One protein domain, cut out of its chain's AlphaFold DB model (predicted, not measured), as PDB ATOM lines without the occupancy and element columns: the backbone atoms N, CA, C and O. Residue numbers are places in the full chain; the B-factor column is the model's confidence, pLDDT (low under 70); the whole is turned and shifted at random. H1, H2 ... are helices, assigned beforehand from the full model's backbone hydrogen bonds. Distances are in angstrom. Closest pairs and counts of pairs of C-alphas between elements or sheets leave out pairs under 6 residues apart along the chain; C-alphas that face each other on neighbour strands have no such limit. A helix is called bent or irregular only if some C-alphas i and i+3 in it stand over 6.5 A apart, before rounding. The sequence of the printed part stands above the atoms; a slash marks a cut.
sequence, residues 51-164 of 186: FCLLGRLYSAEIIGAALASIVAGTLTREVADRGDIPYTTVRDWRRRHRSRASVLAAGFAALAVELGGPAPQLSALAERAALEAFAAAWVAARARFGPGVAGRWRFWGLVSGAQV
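This is residues 51 to 164 of the 186 residues of an uncharacterized protein of Acidimicrobiia bacterium (UniProt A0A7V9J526). The longest helix, H3, bends into an L: H4 runs side by side with its arm H3b, while H1 and H2 pack on its arm H3a. H5 packs on H1 and H4. The 114 printed residues hold five named helices, H1 to H5 in chain order, and no named strand; the class is all helix. The whole is compact, radius of gyration of the C-alphas 13.8 A, spans 39 by 30 by 21 A.

H3, residues 87 to 114, assigned as one helix by its hydrogen bonds, is bent, C-alphas 99 and 102 being 8.0 A apart; its arms are H3a, 87 to 99, 18.3 A, and H3b, 102 to 114, 18.5 A. H4, 126 to 148, 29.7 A, is irregular: C-alphas 144 and 147 are 9.5 A apart. H1, 60 to 71, begins at C-alpha (30.972, -3.309, 130.391); H2 is 76 to 82; H5, 152 to 159, ends at C-alpha (32.012, -0.517, 142.070).

H3b touches H4 at a shallow 26 degrees, the same way; closest C-alphas, Ala 112 and Ala 137, 3.8 A. H3a touches H1, about perpendicular at 77 degrees (closest C-alphas Leu 67 and Arg 94, 6.4 A). O i to N i+4 pairs are within hydrogen-bond range throughout H1, H2, H3a, H3b and H5, and in 16 of 19 in H4.

The printed part has no cut; the H3 to H4 link is long. No printed residue is under 70 in pLDDT.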
ATOM      1  N   PHE A  51      34.394   1.449 132.078       89.88
ATOM      2  CA  PHE A  51      33.813   0.702 130.952       89.88
ATOM      3  C   PHE A  51      34.600  -0.573 130.585       89.88
ATOM      4  O   PHE A  51      34.192  -1.302 129.686       89.88
ATOM      5  N   CYS A  52      35.736  -0.853 131.230       91.19
ATOM      6  CA  CYS A  52      36.571  -2.029 130.978       91.19
ATOM      7  C   CYS A  52      36.471  -3.028 132.132       91.19
ATOM      8  O   CYS A  52      36.722  -2.670 133.277       91.19
ATOM      9  N   LEU A  53      36.227  -4.306 131.827       91.06
ATOM     10  CA  LEU A  53      36.295  -5.392 132.813       91.06
ATOM     11  C   LEU A  53      37.619  -6.155 132.716       91.06
ATOM     12  O   LEU A  53      38.173  -6.323 131.631       91.06
ATOM     13  N   LEU A  54      38.157  -6.627 133.835       88.88
ATOM     14  CA  LEU A  54      39.424  -7.350 133.882       88.88
ATOM     15  C   LEU A  54      39.363  -8.612 133.006       88.88
ATOM     16  O   LEU A  54      38.448  -9.424 133.125       88.88
ATOM     17  N   GLY A  55      40.335  -8.761 132.102       89.12
ATOM     18  CA  GLY A  55      40.423  -9.911 131.196       89.12
ATOM     19  C   GLY A  55      39.348  -9.971 130.102       89.12
ATOM     20  O   GLY A  55      39.209 -11.007 129.457       89.12
ATOM     21  N   ARG A  56      38.571  -8.899 129.879       91.94
ATOM     22  CA  ARG A  56      37.504  -8.864 128.862       91.94
ATOM     23  C   ARG A  56      37.787  -7.853 127.764       91.94
ATOM     24  O   ARG A  56      38.098  -6.705 128.043       91.94
ATOM     25  N   LEU A  57      37.657  -8.259 126.507       93.19
ATOM     26  CA  LEU A  57      37.838  -7.335 125.384       93.19
ATOM     27  C   LEU A  57      36.629  -6.422 125.192       93.19
ATOM     28  O   LEU A  57      36.805  -5.265 124.844       93.19
ATOM     29  N   TYR A  58      35.422  -6.915 125.455       95.19
ATOM     30  CA  TYR A  58      34.195  -6.145 125.288       95.19
ATOM     31  C   TYR A  58      33.964  -5.195 126.462       95.19
ATOM     32  O   TYR A  58      34.342  -5.491 127.603       95.19
ATOM     33  N   SER A  59      33.352  -4.048 126.174       94.69
ATOM     34  CA  SER A  59      33.032  -3.058 127.194       94.69
ATOM     35  C   SER A  59      31.978  -3.578 128.175       94.69
ATOM     36  O   SER A  59      31.193  -4.483 127.872       94.69
ATOM     37  N   ALA A  60      31.950  -2.984 129.365       94.44
ATOM     38  CA  ALA A  60      30.972  -3.309 130.391       94.44
ATOM     39  C   ALA A  60      29.535  -3.096 129.890       94.44
ATOM     40  O   ALA A  60      28.653  -3.865 130.253       94.44
ATOM     41  N   GLU A  61      29.307  -2.099 129.028       95.19
ATOM     42  CA  GLU A  61      28.013  -1.828 128.401       95.19
ATOM     43  C   GLU A  61      27.515  -3.008 127.560       95.19
ATOM     44  O   GLU A  61      26.388  -3.455 127.763       95.19
ATOM     45  N   ILE A  62      28.358  -3.551 126.676       96.44
ATOM     46  CA  ILE A  62      27.990  -4.686 125.813       96.44
ATOM     47  C   ILE A  62      27.755  -5.940 126.657       96.44
ATOM     48  O   ILE A  62      26.740  -6.620 126.517       96.44
ATOM     49  N   ILE A  63      28.685  -6.233 127.567       97.19
ATOM     50  CA  ILE A  63      28.619  -7.423 128.420       97.19
ATOM     51  C   ILE A  63      27.386  -7.372 129.326       97.19
ATOM     52  O   ILE A  63      26.656  -8.354 129.443       97.19
ATOM     53  N   GLY A  64      27.157  -6.231 129.974       97.19
ATOM     54  CA  GLY A  64      26.043  -6.033 130.890       97.19
ATOM     55  C   GLY A  64      24.693  -6.141 130.189       97.19
ATOM     56  O   GLY A  64      23.813  -6.852 130.674       97.19
ATOM     57  N   ALA A  65      24.550  -5.517 129.014       97.12
ATOM     58  CA  ALA A  65      23.349  -5.644 128.193       97.12
ATOM     59  C   ALA A  65      23.088  -7.104 127.787       97.12
ATOM     60  O   ALA A  65      21.981  -7.602 127.986       97.12
ATOM     61  N   ALA A  66      24.117  -7.819 127.318       97.94
ATOM     62  CA  ALA A  66      24.005  -9.230 126.952       97.94
ATOM     63  C   ALA A  66      23.541 -10.102 128.133       97.94
ATOM     64  O   ALA A  66      22.623 -10.911 127.991       97.94
ATOM     65  N   LEU A  67      24.135  -9.919 129.317       98.25
ATOM     66  CA  LEU A  67      23.731 -10.646 130.524       98.25
ATOM     67  C   LEU A  67      22.299 -10.309 130.947       98.25
ATOM     68  O   LEU A  67      21.547 -11.219 131.292       98.25
ATOM     69  N   ALA A  68      21.904  -9.034 130.887       98.25
ATOM     70  CA  ALA A  68      20.546  -8.613 131.210       98.25
ATOM     71  C   ALA A  68      19.509  -9.267 130.286       98.25
ATOM     72  O   ALA A  68      18.517  -9.796 130.782       98.25
ATOM     73  N   SER A  69      19.763  -9.313 128.974       98.31
ATOM     74  CA  SER A  69      18.886  -9.995 128.012       98.31
ATOM     75  C   SER A  69      18.780 -11.497 128.283       98.31
ATOM     76  O   SER A  69      17.682 -12.051 128.273       98.31
ATOM     77  N   ILE A  70      19.902 -12.161 128.581       98.50
ATOM     78  CA  ILE A  70      19.906 -13.597 128.898       98.50
ATOM     79  C   ILE A  70      19.104 -13.881 130.168       98.50
ATOM     80  O   ILE A  70      18.289 -14.801 130.199       98.50
ATOM     81  N   VAL A  71      19.312 -13.090 131.221       97.56
ATOM     82  CA  VAL A  71      18.580 -13.236 132.486       97.56
ATOM     83  C   VAL A  71      17.091 -12.942 132.302       97.56
ATOM     84  O   VAL A  71      16.268 -13.593 132.944       97.56
ATOM     85  N   ALA A  72      16.740 -12.018 131.403       97.00
ATOM     86  CA  ALA A  72      15.363 -11.722 131.016       97.00
ATOM     87  C   ALA A  72      14.689 -12.838 130.193       97.00
ATOM     88  O   ALA A  72      13.478 -12.785 130.014       97.00
ATOM     89  N   GLY A  73      15.436 -13.855 129.745       97.19
ATOM     90  CA  GLY A  73      14.896 -15.044 129.079       97.19
ATOM     91  C   GLY A  73      15.342 -15.229 127.629       97.19
ATOM     92  O   GLY A  73      14.994 -16.234 127.019       97.19
ATOM     93  N   THR A  74      16.134 -14.311 127.066       98.06
ATOM     94  CA  THR A  74      16.677 -14.490 125.711       98.06
ATOM     95  C   THR A  74      17.705 -15.624 125.680       98.06
ATOM     96  O   THR A  74      18.553 -15.745 126.570       98.06
ATOM     97  N   LEU A  75      17.689 -16.440 124.625       97.88
ATOM     98  CA  LEU A  75      18.677 -17.503 124.461       97.88
ATOM     99  C   LEU A  75      20.086 -16.924 124.265       97.88
ATOM    100  O   LEU A  75      20.297 -15.961 123.534       97.88
ATOM    101  N   THR A  76      21.093 -17.558 124.875       97.81
ATOM    102  CA  THR A  76      22.499 -17.123 124.755       97.81
ATOM    103  C   THR A  76      22.982 -17.086 123.302       97.81
ATOM    104  O   THR A  76      23.796 -16.233 122.966       97.81
ATOM    105  N   ARG A  77      22.483 -17.994 122.448       97.75
ATOM    106  CA  ARG A  77      22.787 -18.003 121.011       97.75
ATOM    107  C   ARG A  77      22.228 -16.765 120.315       97.75
ATOM    108  O   ARG A  77      22.987 -16.049 119.690       97.75
ATOM    109  N   GLU A  78      20.961 -16.438 120.539       98.19
ATOM    110  CA  GLU A  78      20.348 -15.252 119.934       98.19
ATOM    111  C   GLU A  78      21.034 -13.946 120.354       98.19
ATOM    112  O   GLU A  78      21.197 -13.043 119.540       98.19
ATOM    113  N   VAL A  79      21.450 -13.828 121.621       98.25
ATOM    114  CA  VAL A  79      22.213 -12.655 122.089       98.25
ATOM    115  C   VAL A  79      23.574 -12.561 121.401       98.25
ATOM    116  O   VAL A  79      24.021 -11.460 121.088       98.25
ATOM    117  N   ALA A  80      24.229 -13.701 121.175       97.75
ATOM    118  CA  ALA A  80      25.493 -13.768 120.457       97.75
ATOM    119  C   ALA A  80      25.326 -13.333 118.994       97.75
ATOM    120  O   ALA A  80      26.048 -12.446 118.546       97.75
ATOM    121  N   ASP A  81      24.317 -13.873 118.307       97.69
ATOM    122  CA  ASP A  81      24.043 -13.593 116.896       97.69
ATOM    123  C   ASP A  81      23.669 -12.117 116.678       97.69
ATOM    124  O   ASP A  81      24.244 -11.451 115.823       97.69
ATOM    125  N   ARG A  82      22.773 -11.552 117.506       95.88
ATOM    126  CA  ARG A  82      22.385 -10.127 117.410       95.88
ATOM    127  C   ARG A  82      23.531  -9.162 117.700       95.88
ATOM    128  O   ARG A  82      23.493  -8.024 117.244       95.88
ATOM    129  N   GLY A  83      24.486  -9.575 118.528       92.62
ATOM    130  CA  GLY A  83      25.625  -8.747 118.911       92.62
ATOM    131  C   GLY A  83      26.842  -8.894 117.999       92.62
ATOM    132  O   GLY A  83      27.834  -8.219 118.263       92.62
ATOM    133  N   ASP A  84      26.801  -9.801 117.016       94.44
ATOM    134  CA  ASP A  84      27.977 -10.259 116.262       94.44
ATOM    135  C   ASP A  84      29.145 -10.660 117.196       94.44
ATOM    136  O   ASP A  84      30.301 -10.240 117.084       94.44
ATOM    137  N   ILE A  85      28.814 -11.439 118.232       95.38
ATOM    138  CA  ILE A  85      29.756 -11.889 119.261       95.38
ATOM    139  C   ILE A  85      29.864 -13.408 119.175       95.38
ATOM    140  O   ILE A  85      28.839 -14.084 119.184       95.38
ATOM    141  N   PRO A  86      31.074 -13.997 119.205       96.88
ATOM    142  CA  PRO A  86      31.206 -15.445 119.252       96.88
ATOM    143  C   PRO A  86      30.398 -16.055 120.407       96.88
ATOM    144  O   PRO A  86      30.579 -15.682 121.572       96.88
ATOM    145  N   TYR A  87      29.555 -17.047 120.106       97.69
ATOM    146  CA  TYR A  87      28.698 -17.719 121.093       97.69
ATOM    147  C   TYR A  87      29.462 -18.184 122.342       97.69
ATOM    148  O   TYR A  87      28.990 -18.023 123.469       97.69
ATOM    149  N   THR A  88      30.671 -18.722 122.166       96.88
ATOM    150  CA  THR A  88      31.527 -19.191 123.268       96.88
ATOM    151  C   THR A  88      31.930 -18.070 124.225       96.88
ATOM    152  O   THR A  88      32.061 -18.310 125.425       96.88
ATOM    153  N   THR A  89      32.060 -16.840 123.726       96.75
ATOM    154  CA  THR A  89      32.389 -15.656 124.525       96.75
ATOM    155  C   THR A  89      31.198 -15.227 125.376       96.75
ATOM    156  O   THR A  89      31.338 -15.087 126.592       96.75
ATOM    157  N   VAL A  90      30.005 -15.116 124.784       98.06
ATOM    158  CA  VAL A  90      28.775 -14.790 125.532       98.06
ATOM    159  C   VAL A  90      28.450 -15.890 126.549       98.06
ATOM    160  O   VAL A  90      28.107 -15.612 127.702       98.06
ATOM    161  N   ARG A  91      28.636 -17.159 126.163       97.44
ATOM    162  CA  ARG A  91      28.504 -18.314 127.059       97.44
ATOM    163  C   ARG A  91      29.471 -18.232 128.241       97.44
ATOM    164  O   ARG A  91      29.053 -18.522 129.363       97.44
ATOM    165  N   ASP A  92      30.730 -17.842 128.029       97.38
ATOM    166  CA  ASP A  92      31.682 -17.649 129.130       97.38
ATOM    167  C   ASP A  92      31.246 -16.519 130.067       97.38
ATOM    168  O   ASP A  92      31.286 -16.700 131.284       97.38
ATOM    169  N   TRP A  93      30.765 -15.389 129.538       97.44
ATOM    170  CA  TRP A  93      30.268 -14.292 130.376       97.44
ATOM    171  C   TRP A  93      29.143 -14.752 131.286       97.44
ATOM    172  O   TRP A  93      29.204 -14.533 132.496       97.44
ATOM    173  N   ARG A  94      28.156 -15.455 130.724       97.31
ATOM    174  CA  ARG A  94      27.043 -15.990 131.505       97.31
ATOM    175  C   ARG A  94      27.518 -16.999 132.545       97.31
ATOM    176  O   ARG A  94      27.115 -16.917 133.701       97.31
ATOM    177  N   ARG A  95      28.404 -17.927 132.165       96.62
ATOM    178  CA  ARG A  95      28.989 -18.909 133.093       96.62
ATOM    179  C   ARG A  95      29.629 -18.213 134.296       96.62
ATOM    180  O   ARG A  95      29.397 -18.620 135.431       96.62
ATOM    181  N   ARG A  96      30.416 -17.163 134.047       95.69
ATOM    182  CA  ARG A  96      31.121 -16.404 135.090       95.69
ATOM    183  C   ARG A  96      30.165 -15.598 135.959       95.69
ATOM    184  O   ARG A  96      30.306 -15.637 137.178       95.69
ATOM    185  N   HIS A  97      29.163 -14.955 135.359       95.81
ATOM    186  CA  HIS A  97      28.092 -14.276 136.094       95.81
ATOM    187  C   HIS A  97      27.374 -15.246 137.033       95.81
ATOM    188  O   HIS A  97      27.347 -15.024 138.238       95.81
ATOM    189  N   ARG A  98      26.901 -16.382 136.506       95.75
ATOM    190  CA  ARG A  98      26.228 -17.428 137.284       95.75
ATOM    191  C   ARG A  98      27.062 -17.907 138.463       95.75
ATOM    192  O   ARG A  98      26.549 -17.951 139.572       95.75
ATOM    193  N   SER A  99      28.341 -18.221 138.242       94.12
ATOM    194  CA  SER A  99      29.224 -18.705 139.315       94.12
ATOM    195  C   SER A  99      29.406 -17.714 140.470       94.12
ATOM    196  O   SER A  99      29.900 -18.085 141.525       94.12
ATOM    197  N   ARG A 100      29.032 -16.448 140.266       91.31
ATOM    198  CA  ARG A 100      29.267 -15.340 141.198       91.31
ATOM    199  C   ARG A 100      28.003 -14.641 141.637       91.31
ATOM    200  O   ARG A 100      28.066 -13.697 142.414       91.31
ATOM    201  N   ALA A 101      26.864 -15.064 141.117       94.44
ATOM    202  CA  ALA A 101      25.665 -14.269 141.202       94.44
ATOM    203  C   ALA A 101      25.251 -14.029 142.662       94.44
ATOM    204  O   ALA A 101      24.932 -12.903 143.017       94.44
ATOM    205  N   SER A 102      25.391 -15.029 143.536       93.62
ATOM    206  CA  SER A 102      25.086 -14.886 144.965       93.62
ATOM    207  C   SER A 102      25.980 -13.862 145.674       93.62
ATOM    208  O   SER A 102      25.472 -12.995 146.379       93.62
ATOM    209  N   VAL A 103      27.303 -13.907 145.458       90.12
ATOM    210  CA  VAL A 103      28.223 -12.949 146.101       90.12
ATOM    211  C   VAL A 103      28.029 -11.532 145.554       90.12
ATOM    212  O   VAL A 103      28.076 -10.561 146.306       90.12
ATOM    213  N   LEU A 104      27.742 -11.408 144.256       92.75
ATOM    214  CA  LEU A 104      27.438 -10.124 143.627       92.75
ATOM    215  C   LEU A 104      26.108  -9.553 144.121       92.75
ATOM    216  O   LEU A 104      26.033  -8.359 144.388       92.75
ATOM    217  N   ALA A 105      25.082 -10.391 144.279       95.25
ATOM    218  CA  ALA A 105      23.796  -9.986 144.829       95.25
ATOM    219  C   ALA A 105      23.957  -9.416 146.243       95.25
ATOM    220  O   ALA A 105      23.512  -8.300 146.495       95.25
ATOM    221  N   ALA A 106      24.668 -10.125 147.127       92.69
ATOM    222  CA  ALA A 106      24.937  -9.655 148.483       92.69
ATOM    223  C   ALA A 106      25.732  -8.336 148.492       92.69
ATOM    224  O   ALA A 106      25.336  -7.377 149.152       92.69
ATOM    225  N   GLY A 107      26.818  -8.258 147.714       89.69
ATOM    226  CA  GLY A 107      27.664  -7.063 147.650       89.69
ATOM    227  C   GLY A 107      26.935  -5.832 147.106       89.69
ATOM    228  O   GLY A 107      27.055  -4.745 147.669       89.69
ATOM    229  N   PHE A 108      26.144  -5.984 146.039       94.44
ATOM    230  CA  PHE A 108      25.372  -4.866 145.497       94.44
ATOM    231  C   PHE A 108      24.180  -4.484 146.378       94.44
ATOM    232  O   PHE A 108      23.873  -3.300 146.469       94.44
ATOM    233  N   ALA A 109      23.540  -5.436 147.060       95.44
ATOM    234  CA  ALA A 109      22.472  -5.125 148.007       95.44
ATOM    235  C   ALA A 109      23.007  -4.316 149.197       95.44
ATOM    236  O   ALA A 109      22.425  -3.289 149.541       95.44
ATOM    237  N   ALA A 110      24.154  -4.717 149.755       92.31
ATOM    238  CA  ALA A 110      24.838  -3.953 150.795       92.31
ATOM    239  C   ALA A 110      25.202  -2.543 150.304       92.31
ATOM    240  O   ALA A 110      24.889  -1.558 150.965       92.31
ATOM    241  N   LEU A 111      25.771  -2.426 149.098       90.19
ATOM    242  CA  LEU A 111      26.072  -1.128 148.492       90.19
ATOM    243  C   LEU A 111      24.821  -0.250 148.326       90.19
ATOM    244  O   LEU A 111      24.896   0.954 148.551       90.19
ATOM    245  N   ALA A 112      23.679  -0.819 147.931       94.12
ATOM    246  CA  ALA A 112      22.435  -0.064 147.806       94.12
ATOM    247  C   ALA A 112      22.013   0.559 149.145       94.12
ATOM    248  O   ALA A 112      21.675   1.743 149.174       94.12
ATOM    249  N   VAL A 113      22.108  -0.206 150.237       94.56
ATOM    250  CA  VAL A 113      21.800   0.258 151.600       94.56
ATOM    251  C   VAL A 113      22.780   1.330 152.067       94.56
ATOM    252  O   VAL A 113      22.362   2.387 152.532       94.56
ATOM    253  N   GLU A 114      24.079   1.118 151.869       89.19
ATOM    254  CA  GLU A 114      25.131   2.081 152.235       89.19
ATOM    255  C   GLU A 114      24.997   3.421 151.502       89.19
ATOM    256  O   GLU A 114      25.320   4.487 152.026       89.19
ATOM    257  N   LEU A 115      24.475   3.392 150.276       89.56
ATOM    258  CA  LEU A 115      24.172   4.595 149.505       89.56
ATOM    259  C   LEU A 115      22.877   5.294 149.954       89.56
ATOM    260  O   LEU A 115      22.521   6.324 149.380       89.56
ATOM    261  N   GLY A 116      22.198   4.778 150.980       91.75
ATOM    262  CA  GLY A 116      20.956   5.317 151.537       91.75
ATOM    263  C   GLY A 116      19.686   4.794 150.863       91.75
ATOM    264  O   GLY A 116      18.615   5.358 151.072       91.75
ATOM    265  N   GLY A 117      19.788   3.754 150.032       94.19
ATOM    266  CA  GLY A 117      18.632   3.055 149.476       94.19
ATOM    267  C   GLY A 117      18.035   2.037 150.458       94.19
ATOM    268  O   GLY A 117      18.691   1.638 151.419       94.19
ATOM    269  N   PRO A 118      16.797   1.568 150.231       95.50
ATOM    270  CA  PRO A 118      16.240   0.463 151.002       95.50
ATOM    271  C   PRO A 118      16.941  -0.860 150.659       95.50
ATOM    272  O   PRO A 118      17.501  -1.021 149.571       95.50
ATOM    273  N   ALA A 119      16.846  -1.841 151.560       94.56
ATOM    274  CA  ALA A 119      17.254  -3.208 151.258       94.56
ATOM    275  C   ALA A 119      16.401  -3.754 150.094       94.56
ATOM    276  O   ALA A 119      15.170  -3.778 150.205       94.56
ATOM    277  N   PRO A 120      17.009  -4.160 148.963       95.88
ATOM    278  CA  PRO A 120      16.243  -4.585 147.803       95.88
ATOM    279  C   PRO A 120      15.593  -5.949 148.045       95.88
ATOM    280  O   PRO A 120      16.212  -6.863 148.590       95.88
ATOM    281  N   GLN A 121      14.359  -6.108 147.569       96.44
ATOM    282  CA  GLN A 121      13.745  -7.425 147.426       96.44
ATOM    283  C   GLN A 121      14.321  -8.094 146.179       96.44
ATOM    284  O   GLN A 121      14.265  -7.529 145.087       96.44
ATOM    285  N   LEU A 122      14.909  -9.275 146.353       97.38
ATOM    286  CA  LEU A 122      15.627  -9.981 145.296       97.38
ATOM    287  C   LEU A 122      14.912 -11.274 144.914       97.38
ATOM    288  O   LEU A 122      14.381 -11.989 145.762       97.38
ATOM    289  N   SER A 123      14.962 -11.597 143.629       97.44
ATOM    290  CA  SER A 123      14.502 -12.870 143.086       97.44
ATOM    291  C   SER A 123      15.256 -14.058 143.695       97.44
ATOM    292  O   SER A 123      16.460 -13.990 143.929       97.44
ATOM    293  N   ALA A 124      14.593 -15.211 143.831       95.69
ATOM    294  CA  ALA A 124      15.250 -16.446 144.276       95.69
ATOM    295  C   ALA A 124      16.334 -16.944 143.293       95.69
ATOM    296  O   ALA A 124      17.292 -17.614 143.680       95.69
ATOM    297  N   LEU A 125      16.209 -16.610 142.004       96.69
ATOM    298  CA  LEU A 125      17.208 -16.953 140.994       96.69
ATOM    299  C   LEU A 125      18.443 -16.051 141.133       96.69
ATOM    300  O   LEU A 125      18.402 -14.883 140.751       96.69
ATOM    301  N   ALA A 126      19.567 -16.618 141.577       96.12
ATOM    302  CA  ALA A 126      20.790 -15.866 141.878       96.12
ATOM    303  C   ALA A 126      21.266 -14.951 140.730       96.12
ATOM    304  O   ALA A 126      21.589 -13.788 140.968       96.12
ATOM    305  N   GLU A 127      21.270 -15.432 139.475       97.00
ATOM    306  CA  GLU A 127      21.662 -14.626 138.297       97.00
ATOM    307  C   GLU A 127      20.837 -13.335 138.168       97.00
ATOM    308  O   GLU A 127      21.372 -12.297 137.773       97.00
ATOM    309  N   ARG A 128      19.547 -13.411 138.509       98.31
ATOM    310  CA  ARG A 128      18.604 -12.294 138.479       98.31
ATOM    311  C   ARG A 128      18.759 -11.397 139.700       98.31
ATOM    312  O   ARG A 128      18.913 -10.191 139.517       98.31
ATOM    313  N   ALA A 129      18.861 -11.989 140.890       98.31
ATOM    314  CA  ALA A 129      19.140 -11.279 142.138       98.31
ATOM    315  C   ALA A 129      20.367 -10.362 142.017       98.31
ATOM    316  O   ALA A 129      20.336  -9.211 142.436       98.31
ATOM    317  N   ALA A 130      21.439 -10.840 141.378       96.94
ATOM    318  CA  ALA A 130      22.651 -10.056 141.166       96.94
ATOM    319  C   ALA A 130      22.410  -8.781 140.340       96.94
ATOM    320  O   ALA A 130      22.966  -7.727 140.653       96.94
ATOM    321  N   LEU A 131      21.595  -8.864 139.282       98.00
ATOM    322  CA  LEU A 131      21.288  -7.721 138.415       98.00
ATOM    323  C   LEU A 131      20.254  -6.771 139.035       98.00
ATOM    324  O   LEU A 131      20.335  -5.566 138.792       98.00
ATOM    325  N   GLU A 132      19.318  -7.293 139.828       98.38
ATOM    326  CA  GLU A 132      18.353  -6.512 140.615       98.38
ATOM    327  C   GLU A 132      19.057  -5.718 141.720       98.38
ATOM    328  O   GLU A 132      18.906  -4.499 141.792       98.38
ATOM    329  N   ALA A 133      19.914  -6.376 142.505       97.69
ATOM    330  CA  ALA A 133      20.720  -5.735 143.539       97.69
ATOM    331  C   ALA A 133      21.630  -4.648 142.948       97.69
ATOM    332  O   ALA A 133      21.710  -3.533 143.460       97.69
ATOM    333  N   PHE A 134      22.272  -4.940 141.812       97.06
ATOM    334  CA  PHE A 134      23.059  -3.960 141.066       97.06
ATOM    335  C   PHE A 134      22.222  -2.759 140.603       97.06
ATOM    336  O   PHE A 134      22.670  -1.615 140.711       97.06
ATOM    337  N   ALA A 135      21.014  -2.996 140.082       97.81
ATOM    338  CA  ALA A 135      20.122  -1.920 139.667       97.81
ATOM    339  C   ALA A 135      19.733  -1.031 140.856       97.81
ATOM    340  O   ALA A 135      19.810   0.191 140.736       97.81
ATOM    341  N   ALA A 136      19.401  -1.634 142.002       98.06
ATOM    342  CA  ALA A 136      19.097  -0.914 143.237       98.06
ATOM    343  C   ALA A 136      20.279  -0.043 143.693       98.06
ATOM    344  O   ALA A 136      20.097   1.141 143.969       98.06
ATOM    345  N   ALA A 137      21.502  -0.582 143.671       96.19
ATOM    346  CA  ALA A 137      22.709   0.174 144.005       96.19
ATOM    347  C   ALA A 137      22.937   1.371 143.073       96.19
ATOM    348  O   ALA A 137      23.281   2.462 143.527       96.19
ATOM    349  N   TRP A 138      22.728   1.195 141.765       96.69
ATOM    350  CA  TRP A 138      22.871   2.287 140.802       96.69
ATOM    351  C   TRP A 138      21.802   3.372 140.992       96.69
ATOM    352  O   TRP A 138      22.125   4.558 140.933       96.69
ATOM    353  N   VAL A 139      20.551   2.989 141.270       97.31
ATOM    354  CA  VAL A 139      19.465   3.934 141.582       97.31
ATOM    355  C   VAL A 139      19.767   4.708 142.866       97.31
ATOM    356  O   VAL A 139      19.668   5.933 142.863       97.31
ATOM    357  N   ALA A 140      20.210   4.030 143.929       96.12
ATOM    358  CA  ALA A 140      20.601   4.677 145.181       96.12
ATOM    359  C   ALA A 140      21.768   5.660 144.973       96.12
ATOM    360  O   ALA A 140      21.709   6.801 145.427       96.12
ATOM    361  N   ALA A 141      22.788   5.271 144.196       93.69
ATOM    362  CA  ALA A 141      23.892   6.163 143.839       93.69
ATOM    363  C   ALA A 141      23.392   7.414 143.107       93.69
ATOM    364  O   ALA A 141      23.800   8.529 143.431       93.69
ATOM    365  N   ARG A 142      22.505   7.238 142.121       95.31
ATOM    366  CA  ARG A 142      21.908   8.330 141.339       95.31
ATOM    367  C   ARG A 142      21.066   9.268 142.196       95.31
ATOM    368  O   ARG A 142      21.136  10.473 141.987       95.31
ATOM    369  N   ALA A 143      20.303   8.733 143.144       94.94
ATOM    370  CA  ALA A 143      19.526   9.534 144.083       94.94
ATOM    371  C   ALA A 143      20.437  10.353 145.011       94.94
ATOM    372  O   ALA A 143      20.188  11.531 145.237       94.94
ATOM    373  N   ARG A 144      21.531   9.749 145.497       92.38
ATOM    374  CA  ARG A 144      22.464  10.387 146.434       92.38
ATOM    375  C   ARG A 144      23.381  11.427 145.790       92.38
ATOM    376  O   ARG A 144      23.625  12.473 146.381       92.38
ATOM    377  N   PHE A 145      23.938  11.124 144.619       91.19
ATOM    378  CA  PHE A 145      24.995  11.924 143.982       91.19
ATOM    379  C   PHE A 145      24.543  12.628 142.693       91.19
ATOM    380  O   PHE A 145      25.333  13.323 142.053       91.19
ATOM    381  N   GLY A 146      23.282  12.457 142.289       89.56
ATOM    382  CA  GLY A 146      22.694  13.146 141.146       89.56
ATOM    383  C   GLY A 146      23.138  12.609 139.772       89.56
ATOM    384  O   GLY A 146      23.604  11.471 139.637       89.56
ATOM    385  N   PRO A 147      22.977  13.411 138.701       86.75
ATOM    386  CA  PRO A 147      23.162  12.959 137.318       86.75
ATOM    387  C   PRO A 147      24.621  12.668 136.937       86.75
ATOM    388  O   PRO A 147      24.848  12.013 135.922       86.75
ATOM    389  N   GLY A 148      25.597  13.102 137.745       86.69
ATOM    390  CA  GLY A 148      27.028  12.871 137.512       86.69
ATOM    391  C   GLY A 148      27.490  11.426 137.734       86.69
ATOM    392  O   GLY A 148      28.606  11.072 137.352       86.69
ATOM    393  N   VAL A 149      26.651  10.564 138.323       88.00
ATOM    394  CA  VAL A 149      26.959   9.133 138.451       88.00
ATOM    395  C   VAL A 149      27.061   8.500 137.070       88.00
ATOM    396  O   VAL A 149      26.194   8.679 136.211       88.00
ATOM    397  N   ALA A 150      28.114   7.705 136.885       87.38
ATOM    398  CA  ALA A 150      28.382   7.011 135.639       87.38
ATOM    399  C   ALA A 150      27.168   6.199 135.145       87.38
ATOM    400  O   ALA A 150      26.366   5.676 135.928       87.38
ATOM    401  N   GLY A 151      27.064   6.051 133.821       92.06
ATOM    402  CA  GLY A 151      26.051   5.194 133.205       92.06
ATOM    403  C   GLY A 151      26.070   3.785 133.805       92.06
ATOM    404  O   GLY A 151      27.128   3.303 134.215       92.06
ATOM    405  N   ARG A 152      24.902   3.132 133.846       94.56
ATOM    406  CA  ARG A 152      24.644   1.874 134.570       94.56
ATOM    407  C   ARG A 152      25.821   0.895 134.518       94.56
ATOM    408  O   ARG A 152      26.425   0.589 135.540       94.56
ATOM    409  N   TRP A 153      26.228   0.462 133.331       95.12
ATOM    410  CA  TRP A 153      27.280  -0.550 133.198       95.12
ATOM    411  C   TRP A 153      28.704  -0.043 133.460       95.12
ATOM    412  O   TRP A 153      29.571  -0.830 133.827       95.12
ATOM    413  N   ARG A 154      28.963   1.265 133.357       92.25
ATOM    414  CA  ARG A 154      30.234   1.838 133.833       92.25
ATOM    415  C   ARG A 154      30.296   1.841 135.348       92.25
ATOM    416  O   ARG A 154      31.326   1.495 135.912       92.25
ATOM    417  N   PHE A 155      29.188   2.190 136.002       91.88
ATOM    418  CA  PHE A 155      29.062   2.080 137.450       91.88
ATOM    419  C   PHE A 155      29.324   0.639 137.905       91.88
ATOM    420  O   PHE A 155      30.114   0.439 138.820       91.88
ATOM    421  N   TRP A 156      28.795  -0.358 137.186       92.19
ATOM    422  CA  TRP A 156      29.075  -1.783 137.424       92.19
ATOM    423  C   TRP A 156      30.572  -2.110 137.466       92.19
ATOM    424  O   TRP A 156      31.040  -2.770 138.394       92.19
ATOM    425  N   GLY A 157      31.341  -1.623 136.486       88.88
ATOM    426  CA  GLY A 157      32.793  -1.784 136.462       88.88
ATOM    427  C   GLY A 157      33.488  -1.030 137.595       88.88
ATOM    428  O   GLY A 157      34.366  -1.593 138.242       88.88
ATOM    429  N   LEU A 158      33.071   0.206 137.887       86.25
ATOM    430  CA  LEU A 158      33.658   1.026 138.954       86.25
ATOM    431  C   LEU A 158      33.504   0.379 140.334       86.25
ATOM    432  O   LEU A 158      34.496   0.190 141.033       86.25
ATOM    433  N   VAL A 159      32.285  -0.009 140.714       85.69
ATOM    434  CA  VAL A 159      32.012  -0.517 142.070       85.69
ATOM    435  C   VAL A 159      32.465  -1.960 142.288       85.69
ATOM    436  O   VAL A 159      32.586  -2.400 143.426       85.69
ATOM    437  N   SER A 160      32.760  -2.691 141.209       83.75
ATOM    438  CA  SER A 160      33.322  -4.047 141.271       83.75
ATOM    439  C   SER A 160      34.843  -4.095 141.078       83.75
ATOM    440  O   SER A 160      35.407  -5.186 140.970       83.75
ATOM    441  N   GLY A 161      35.516  -2.943 140.949       79.94
ATOM    442  CA  GLY A 161      36.945  -2.891 140.629       79.94
ATOM    443  C   GLY A 161      37.286  -3.576 139.299       79.94
ATOM    444  O   GLY A 161      38.335  -4.204 139.177       79.94
ATOM    445  N   ALA A 162      36.370  -3.516 138.326       85.62
ATOM    446  CA  ALA A 162      36.401  -4.200 137.033       85.62
ATOM    447  C   ALA A 162      36.387  -5.739 137.107       85.62
ATOM    448  O   ALA A 162      36.543  -6.409 136.084       85.62
ATOM    449  N   GLN A 163      36.193  -6.332 138.285       86.50
ATOM    450  CA  GLN A 163      36.402  -7.762 138.495       86.50
ATOM    451  C   GLN A 163      35.133  -8.601 138.438       86.50
ATOM    452  O   GLN A 163      35.222  -9.801 138.650       86.50
ATOM    453  N   VAL A 164      33.969  -8.041 138.110       88.06
ATOM    454  CA  VAL A 164      32.689  -8.766 138.175       88.06
ATOM    455  C   VAL A 164      32.653 -10.111 137.423       88.06
ATOM    456  O   VAL A 164      32.063 -11.066 137.924       88.06
TER     457      VAL A 164